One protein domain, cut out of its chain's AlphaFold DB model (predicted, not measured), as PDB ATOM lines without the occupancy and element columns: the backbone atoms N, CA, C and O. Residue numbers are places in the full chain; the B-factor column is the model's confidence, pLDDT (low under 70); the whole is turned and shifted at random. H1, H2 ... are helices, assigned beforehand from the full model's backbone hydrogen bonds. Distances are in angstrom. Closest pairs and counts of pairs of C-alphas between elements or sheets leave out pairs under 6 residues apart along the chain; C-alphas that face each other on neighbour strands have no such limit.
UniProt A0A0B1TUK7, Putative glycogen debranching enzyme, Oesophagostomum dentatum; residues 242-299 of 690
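Overview. This is residues 242 to 299 of the 690 residues of the protein "Putative glycogen debranching enzyme" of Oesophagostomum dentatum (UniProt A0A0B1TUK7). Four helices are strung one after another along an open, flat U with an empty middle, and no helix touches another. H1 and the longest helix, H2, make one arm, H3 lies at the base, and H4 with the tail of residues 287 to 299, which folds back on itself in a narrow loop, makes the other arm. The printed part has 58 residues with four named helices, in the order H1, H2, H3, H4, and no named strand; its class is all helix. It is only just extended, close to loose, with a radius of gyration of the C-alphas of 15.7 A, and the C-alphas span 38 by 32 by 15 A.

Along the chain. H1 is residues 242 to 249, beginning at C-alpha 242 at (62.828, 146.250, 48.777), and measures 10.2 A from first to last C-alpha. H2 is residues 253 to 265, 17.8 A long, from C-alpha 253 at (67.245, 150.392, 66.965) to C-alpha 265 at (79.294, 137.903, 71.123). H3 is residues 270 to 275, 8.2 A long. H4 is residues 279 to 286, 10.6 A long, and ends at C-alpha 286 at (83.271, 122.944, 54.221). Residues 287 to 299 hold no named element.

Arrangement. H1 and H2 are close but not clearly touching, with 1 pair of C-alphas within 8 A, the closest being those of Val 248 and Leu 255, 7.5 A apart. Their lines stand at a steep tilt of 55 degrees, and they run the same way. H2 and H3 are apart, although they follow each other in the chain. H3 and H4 are apart too. H1 is apart from H3 and from H4, and H2 is apart from H4. In H1, H2, H3 and H4 every O i to N i+4 pair is within hydrogen-bond range. Beyond H4, residues 292 to 293 pair with residues 297 to 298, antiparallel, in stretches too short to be named strands.

Size, cuts and confidence. The C-alphas farthest apart are those of Asp 253 and Gly 295, 39.1 A; the first and last printed C-alphas, of Ile 242 and Leu 299, are 26.3 A apart. The outline is flat. Residues 249 to 254, 257 to 262 of H2, 264 to 270, and 292 to 297 stand free. The links H1 to H2, H2 to H3 and H3 to H4 are tight, with 3, 4 and 3 residues between the helices. The printed part has no cut. Its mean pLDDT is 70.6, and 26 residues are under 70, among them residues 248 to 256 and 295 to 299.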
ATOM      1  N   ILE A 242      62.148 144.950  48.679       78.94
ATOM      2  CA  ILE A 242      62.828 146.250  48.777       78.94
ATOM      3  C   ILE A 242      62.463 146.980  50.073       78.94
ATOM      4  O   ILE A 242      63.337 147.616  50.659       78.94
ATOM      5  N   ALA A 243      61.228 146.862  50.568       78.62
ATOM      6  CA  ALA A 243      60.864 147.389  51.882       78.62
ATOM      7  C   ALA A 243      61.694 146.734  53.001       78.62
ATOM      8  O   ALA A 243      62.235 147.448  53.844       78.62
ATOM      9  N   THR A 244      61.882 145.407  52.966       76.44
ATOM     10  CA  THR A 244      62.767 144.691  53.903       76.44
ATOM     11  C   THR A 244      64.221 145.160  53.788       76.44
ATOM     12  O   THR A 244      64.820 145.526  54.795       76.44
ATOM     13  N   ILE A 245      64.781 145.222  52.574       73.94
ATOM     14  CA  ILE A 245      66.166 145.676  52.345       73.94
ATOM     15  C   ILE A 245      66.363 147.116  52.840       73.94
ATOM     16  O   ILE A 245      67.359 147.414  53.492       73.94
ATOM     17  N   ARG A 246      65.408 148.017  52.581       72.56
ATOM     18  CA  ARG A 246      65.468 149.409  53.050       72.56
ATOM     19  C   ARG A 246      65.337 149.524  54.564       72.56
ATOM     20  O   ARG A 246      66.037 150.349  55.134       72.56
ATOM     21  N   ALA A 247      64.498 148.712  55.207       70.69
ATOM     22  CA  ALA A 247      64.399 148.670  56.666       70.69
ATOM     23  C   ALA A 247      65.717 148.205  57.318       70.69
ATOM     24  O   ALA A 247      66.108 148.743  58.348       70.69
ATOM     25  N   VAL A 248      66.432 147.272  56.678       64.81
ATOM     26  CA  VAL A 248      67.778 146.844  57.093       64.81
ATOM     27  C   VAL A 248      68.815 147.954  56.869       64.81
ATOM     28  O   VAL A 248      69.538 148.309  57.794       64.81
ATOM     29  N   ILE A 249      68.871 148.551  55.671       64.88
ATOM     30  CA  ILE A 249      69.870 149.580  55.310       64.88
ATOM     31  C   ILE A 249      69.680 150.891  56.085       64.88
ATOM     32  O   ILE A 249      70.663 151.538  56.439       64.88
ATOM     33  N   ALA A 250      68.436 151.304  56.342       65.56
ATOM     34  CA  ALA A 250      68.143 152.504  57.126       65.56
ATOM     35  C   ALA A 250      68.522 152.351  58.609       65.56
ATOM     36  O   ALA A 250      68.617 153.356  59.313       65.56
ATOM     37  N   GLY A 251      68.734 151.109  59.060       59.44
ATOM     38  CA  GLY A 251      68.803 150.747  60.465       59.44
ATOM     39  C   GLY A 251      67.430 150.816  61.137       59.44
ATOM     40  O   GLY A 251      66.555 151.608  60.784       59.44
ATOM     41  N   ASN A 252      67.255 149.996  62.165       65.38
ATOM     42  CA  ASN A 252      66.317 150.288  63.238       65.38
ATOM     43  C   ASN A 252      67.017 149.962  64.567       65.38
ATOM     44  O   ASN A 252      67.982 149.195  64.585       65.38
ATOM     45  N   ASP A 253      66.559 150.543  65.675       63.44
ATOM     46  CA  ASP A 253      67.245 150.392  66.965       63.44
ATOM     47  C   ASP A 253      67.284 148.936  67.464       63.44
ATOM     48  O   ASP A 253      68.050 148.624  68.370       63.44
ATOM     49  N   GLU A 254      66.418 148.061  66.951       66.31
ATOM     50  CA  GLU A 254      66.343 146.640  67.302       66.31
ATOM     51  C   GLU A 254      67.427 145.846  66.563       66.31
ATOM     52  O   GLU A 254      68.197 145.145  67.205       66.31
ATOM     53  N   LEU A 255      67.583 146.069  65.257       64.75
ATOM     54  CA  LEU A 255      68.619 145.504  64.397       64.75
ATOM     55  C   LEU A 255      70.004 146.084  64.701       64.75
ATOM     56  O   LEU A 255      70.978 145.345  64.663       64.75
ATOM     57  N   GLU A 256      70.132 147.377  65.031       63.31
ATOM     58  CA  GLU A 256      71.416 147.912  65.513       63.31
ATOM     59  C   GLU A 256      71.798 147.275  66.859       63.31
ATOM     60  O   GLU A 256      72.974 146.991  67.068       63.31
ATOM     61  N   ARG A 257      70.830 146.982  67.746       71.62
ATOM     62  CA  ARG A 257      71.083 146.240  68.995       71.62
ATOM     63  C   ARG A 257      71.374 144.762  68.761       71.62
ATOM     64  O   ARG A 257      72.263 144.239  69.417       71.62
ATOM     65  N   GLU A 258      70.666 144.100  67.853       73.06
ATOM     66  CA  GLU A 258      70.868 142.689  67.514       73.06
ATOM     67  C   GLU A 258      72.207 142.488  66.800       73.06
ATOM     68  O   GLU A 258      72.975 141.613  67.181       73.06
ATOM     69  N   LEU A 259      72.547 143.350  65.837       67.69
ATOM     70  CA  LEU A 259      73.840 143.329  65.163       67.69
ATOM     71  C   LEU A 259      74.970 143.686  66.134       67.69
ATOM     72  O   LEU A 259      75.974 142.988  66.139       67.69
ATOM     73  N   ALA A 260      74.817 144.711  66.982       71.38
ATOM     74  CA  ALA A 260      75.816 145.016  68.007       71.38
ATOM     75  C   ALA A 260      75.994 143.840  68.978       71.38
ATOM     76  O   ALA A 260      77.121 143.438  69.217       71.38
ATOM     77  N   TYR A 261      74.902 143.241  69.462       78.56
ATOM     78  CA  TYR A 261      74.939 142.055  70.318       78.56
ATOM     79  C   TYR A 261      75.651 140.882  69.633       78.56
ATOM     80  O   TYR A 261      76.579 140.322  70.201       78.56
ATOM     81  N   VAL A 262      75.295 140.548  68.389       75.69
ATOM     82  CA  VAL A 262      75.959 139.477  67.633       75.69
ATOM     83  C   VAL A 262      77.448 139.784  67.441       75.69
ATOM     84  O   VAL A 262      78.275 138.922  67.726       75.69
ATOM     85  N   LEU A 263      77.805 141.007  67.039       74.38
ATOM     86  CA  LEU A 263      79.192 141.441  66.818       74.38
ATOM     87  C   LEU A 263      80.038 141.516  68.107       74.38
ATOM     88  O   LEU A 263      81.258 141.391  68.021       74.38
ATOM     89  N   ASP A 264      79.400 141.697  69.266       76.56
ATOM     90  CA  ASP A 264      80.002 141.692  70.612       76.56
ATOM     91  C   ASP A 264      80.085 140.265  71.204       76.56
ATOM     92  O   ASP A 264      80.933 139.978  72.044       76.56
ATOM     93  N   THR A 265      79.248 139.330  70.728       80.31
ATOM     94  CA  THR A 265      79.294 137.903  71.123       80.31
ATOM     95  C   THR A 265      80.277 137.042  70.322       80.31
ATOM     96  O   THR A 265      80.522 135.899  70.711       80.31
ATOM     97  N   ILE A 266      80.838 137.547  69.216       77.06
ATOM     98  CA  ILE A 266      81.793 136.807  68.374       77.06
ATOM     99  C   ILE A 266      83.248 137.188  68.665       77.06
ATOM    100  O   ILE A 266      83.571 138.330  68.985       77.06
ATOM    101  N   SER A 267      84.154 136.220  68.526       76.62
ATOM    102  CA  SER A 267      85.577 136.435  68.793       76.62
ATOM    103  C   SER A 267      86.318 137.056  67.601       76.62
ATOM    104  O   SER A 267      85.877 136.983  66.453       76.62
ATOM    105  N   LEU A 268      87.535 137.565  67.837       59.94
ATOM    106  CA  LEU A 268      88.461 137.965  66.763       59.94
ATOM    107  C   LEU A 268      88.798 136.815  65.786       59.94
ATOM    108  O   LEU A 268      89.187 137.076  64.649       59.94
ATOM    109  N   GLN A 269      88.617 135.551  66.189       64.44
ATOM    110  CA  GLN A 269      88.774 134.385  65.309       64.44
ATOM    111  C   GLN A 269      87.539 134.155  64.426       64.44
ATOM    112  O   GLN A 269      87.661 133.704  63.290       64.44
ATOM    113  N   ASP A 270      86.344 134.499  64.895       73.00
ATOM    114  CA  ASP A 270      85.125 134.424  64.085       73.00
ATOM    115  C   ASP A 270      85.065 135.573  63.079       73.00
ATOM    116  O   ASP A 270      84.656 135.368  61.936       73.00
ATOM    117  N   TYR A 271      85.627 136.731  63.437       68.69
ATOM    118  CA  TYR A 271      85.971 137.759  62.462       68.69
ATOM    119  C   TYR A 271      86.956 137.260  61.393       68.69
ATOM    120  O   TYR A 271      86.892 137.765  60.286       68.69
ATOM    121  N   ASN A 272      87.792 136.235  61.617       68.06
ATOM    122  CA  ASN A 272      88.583 135.636  60.530       68.06
ATOM    123  C   ASN A 272      87.751 134.750  59.580       68.06
ATOM    124  O   ASN A 272      88.020 134.695  58.384       68.06
ATOM    125  N   LYS A 273      86.667 134.135  60.044       70.44
ATOM    126  CA  LYS A 273      85.747 133.427  59.135       70.44
ATOM    127  C   LYS A 273      84.871 134.415  58.363       70.44
ATOM    128  O   LYS A 273      84.691 134.278  57.161       70.44
ATOM    129  N   LEU A 274      84.385 135.451  59.051       70.62
ATOM    130  CA  LEU A 274      83.542 136.503  58.482       70.62
ATOM    131  C   LEU A 274      84.323 137.421  57.527       70.62
ATOM    132  O   LEU A 274      83.951 137.593  56.368       70.62
ATOM    133  N   PHE A 275      85.404 138.023  58.029       64.31
ATOM    134  CA  PHE A 275      86.254 138.955  57.303       64.31
ATOM    135  C   PHE A 275      87.430 138.299  56.587       64.31
ATOM    136  O   PHE A 275      88.024 139.039  55.831       64.31
ATOM    137  N   PHE A 276      87.799 137.011  56.732       65.69
ATOM    138  CA  PHE A 276      89.112 136.537  56.233       65.69
ATOM    139  C   PHE A 276      89.152 135.307  55.232       65.69
ATOM    140  O   PHE A 276      89.443 135.567  54.069       65.69
ATOM    141  N   CYS A 277      88.886 134.024  55.566       72.00
ATOM    142  CA  CYS A 277      89.120 132.747  54.780       72.00
ATOM    143  C   CYS A 277      89.347 132.741  53.224       72.00
ATOM    144  O   CYS A 277      88.545 133.285  52.475       72.00
ATOM    145  N   THR A 278      90.365 132.019  52.705       69.12
ATOM    146  CA  THR A 278      90.674 131.780  51.258       69.12
ATOM    147  C   THR A 278      89.907 130.614  50.599       69.12
ATOM    148  O   THR A 278      89.322 129.777  51.282       69.12
ATOM    149  N   ASP A 279      89.988 130.504  49.259       71.38
ATOM    150  CA  ASP A 279      89.459 129.379  48.452       71.38
ATOM    151  C   ASP A 279      89.890 128.000  48.982       71.38
ATOM    152  O   ASP A 279      89.066 127.095  49.085       71.38
ATOM    153  N   ALA A 280      91.162 127.844  49.366       68.50
ATOM    154  CA  ALA A 280      91.699 126.579  49.866       68.50
ATOM    155  C   ALA A 280      91.265 126.269  51.312       68.50
ATOM    156  O   ALA A 280      90.990 125.111  51.632       68.50
ATOM    157  N   GLU A 281      91.180 127.284  52.177       62.66
ATOM    158  CA  GLU A 281      90.736 127.123  53.570       62.66
ATOM    159  C   GLU A 281      89.249 126.766  53.646       62.66
ATOM    160  O   GLU A 281      88.879 125.823  54.345       62.66
ATOM    161  N   GLU A 282      88.403 127.450  52.874       76.94
ATOM    162  CA  GLU A 282      86.967 127.158  52.780       76.94
ATOM    163  C   GLU A 282      86.726 125.754  52.192       76.94
ATOM    164  O   GLU A 282      85.881 124.988  52.675       76.94
ATOM    165  N   GLN A 283      87.532 125.358  51.197       76.81
ATOM    166  CA  GLN A 283      87.438 124.038  50.574       76.81
ATOM    167  C   GLN A 283      87.853 122.926  51.548       76.81
ATOM    168  O   GLN A 283      87.257 121.847  51.525       76.81
ATOM    169  N   ALA A 284      88.821 123.187  52.432       71.19
ATOM    170  CA  ALA A 284      89.211 122.276  53.507       71.19
ATOM    171  C   ALA A 284      88.193 122.239  54.664       71.19
ATOM    172  O   ALA A 284      87.977 121.176  55.246       71.19
ATOM    173  N   ALA A 285      87.554 123.369  54.986       69.81
ATOM    174  CA  ALA A 285      86.614 123.487  56.099       69.81
ATOM    175  C   ALA A 285      85.212 122.935  55.778       69.81
ATOM    176  O   ALA A 285      84.625 122.232  56.601       69.81
ATOM    177  N   ILE A 286      84.664 123.257  54.599       77.06
ATOM    178  CA  ILE A 286      83.271 122.944  54.221       77.06
ATOM    179  C   ILE A 286      83.103 122.392  52.794       77.06
ATOM    180  O   ILE A 286      81.973 122.180  52.345       77.06
ATOM    181  N   GLY A 287      84.194 122.147  52.061       79.44
ATOM    182  CA  GLY A 287      84.139 121.575  50.711       79.44
ATOM    183  C   GLY A 287      83.636 122.533  49.624       79.44
ATOM    184  O   GLY A 287      83.161 122.065  48.586       79.44
ATOM    185  N   ARG A 288      83.711 123.850  49.856       77.75
ATOM    186  CA  ARG A 288      83.322 124.910  48.908       77.75
ATOM    187  C   ARG A 288      84.442 125.938  48.768       77.75
ATOM    188  O   ARG A 288      85.135 126.187  49.739       77.75
ATOM    189  N   GLY A 289      84.571 126.556  47.598       77.81
ATOM    190  CA  GLY A 289      85.536 127.627  47.342       77.81
ATOM    191  C   GLY A 289      84.892 129.009  47.188       77.81
ATOM    192  O   GLY A 289      83.684 129.180  47.374       77.81
ATOM    193  N   ALA A 290      85.708 129.982  46.790       77.62
ATOM    194  CA  ALA A 290      85.334 131.375  46.602       77.62
ATOM    195  C   ALA A 290      84.342 131.548  45.445       77.62
ATOM    196  O   ALA A 290      84.395 130.844  44.431       77.62
ATOM    197  N   TYR A 291      83.440 132.520  45.590       75.94
ATOM    198  CA  TYR A 291      82.413 132.800  44.591       75.94
ATOM    199  C   TYR A 291      83.027 133.306  43.280       75.94
ATOM    200  O   TYR A 291      83.851 134.221  43.285       75.94
ATOM    201  N   GLU A 292      82.593 132.740  42.154       79.25
ATOM    202  CA  GLU A 292      82.999 133.164  40.815       79.25
ATOM    203  C   GLU A 292      81.960 134.121  40.220       79.25
ATOM    204  O   GLU A 292      80.832 133.736  39.912       79.25
ATOM    205  N   VAL A 293      82.346 135.388  40.060       66.38
ATOM    206  CA  VAL A 293      81.505 136.427  39.459       66.38
ATOM    207  C   VAL A 293      81.534 136.262  37.930       66.38
ATOM    208  O   VAL A 293      82.614 136.374  37.336       66.38
ATOM    209  N   PRO A 294      80.386 136.027  37.258       71.19
ATOM    210  CA  PRO A 294      80.352 135.804  35.813       71.19
ATOM    211  C   PRO A 294      80.963 136.967  35.021       71.19
ATOM    212  O   PRO A 294      80.545 138.114  35.160       71.19
ATOM    213  N   GLY A 295      81.953 136.664  34.177       66.25
ATOM    214  CA  GLY A 295      82.678 137.664  33.384       66.25
ATOM    215  C   GLY A 295      83.787 138.421  34.129       66.25
ATOM    216  O   GLY A 295      84.401 139.299  33.528       66.25
ATOM    217  N   TYR A 296      84.064 138.082  35.394       60.66
ATOM    218  CA  TYR A 296      85.130 138.685  36.206       60.66
ATOM    219  C   TYR A 296      86.093 137.635  36.793       60.66
ATOM    220  O   TYR A 296      87.302 137.780  36.645       60.66
ATOM    221  N   GLY A 297      85.572 136.557  37.396       67.12
ATOM    222  CA  GLY A 297      86.365 135.474  38.000       67.12
ATOM    223  C   GLY A 297      86.095 135.269  39.496       67.12
ATOM    224  O   GLY A 297      85.171 135.863  40.058       67.12
ATOM    225  N   LYS A 298      86.883 134.396  40.139       68.12
ATOM    226  CA  LYS A 298      86.790 134.124  41.584       68.12
ATOM    227  C   LYS A 298      87.166 135.347  42.423       68.12
ATOM    228  O   LYS A 298      88.119 136.058  42.105       68.12
ATOM    229  N   LEU A 299      86.454 135.546  43.529       57.34
ATOM    230  CA  LEU A 299      86.901 136.433  44.603       57.34
ATOM    231  C   LEU A 299      88.177 135.869  45.251       57.34
ATOM    232  O   LEU A 299      88.371 134.658  45.307       57.34
TER     233      LEU A 299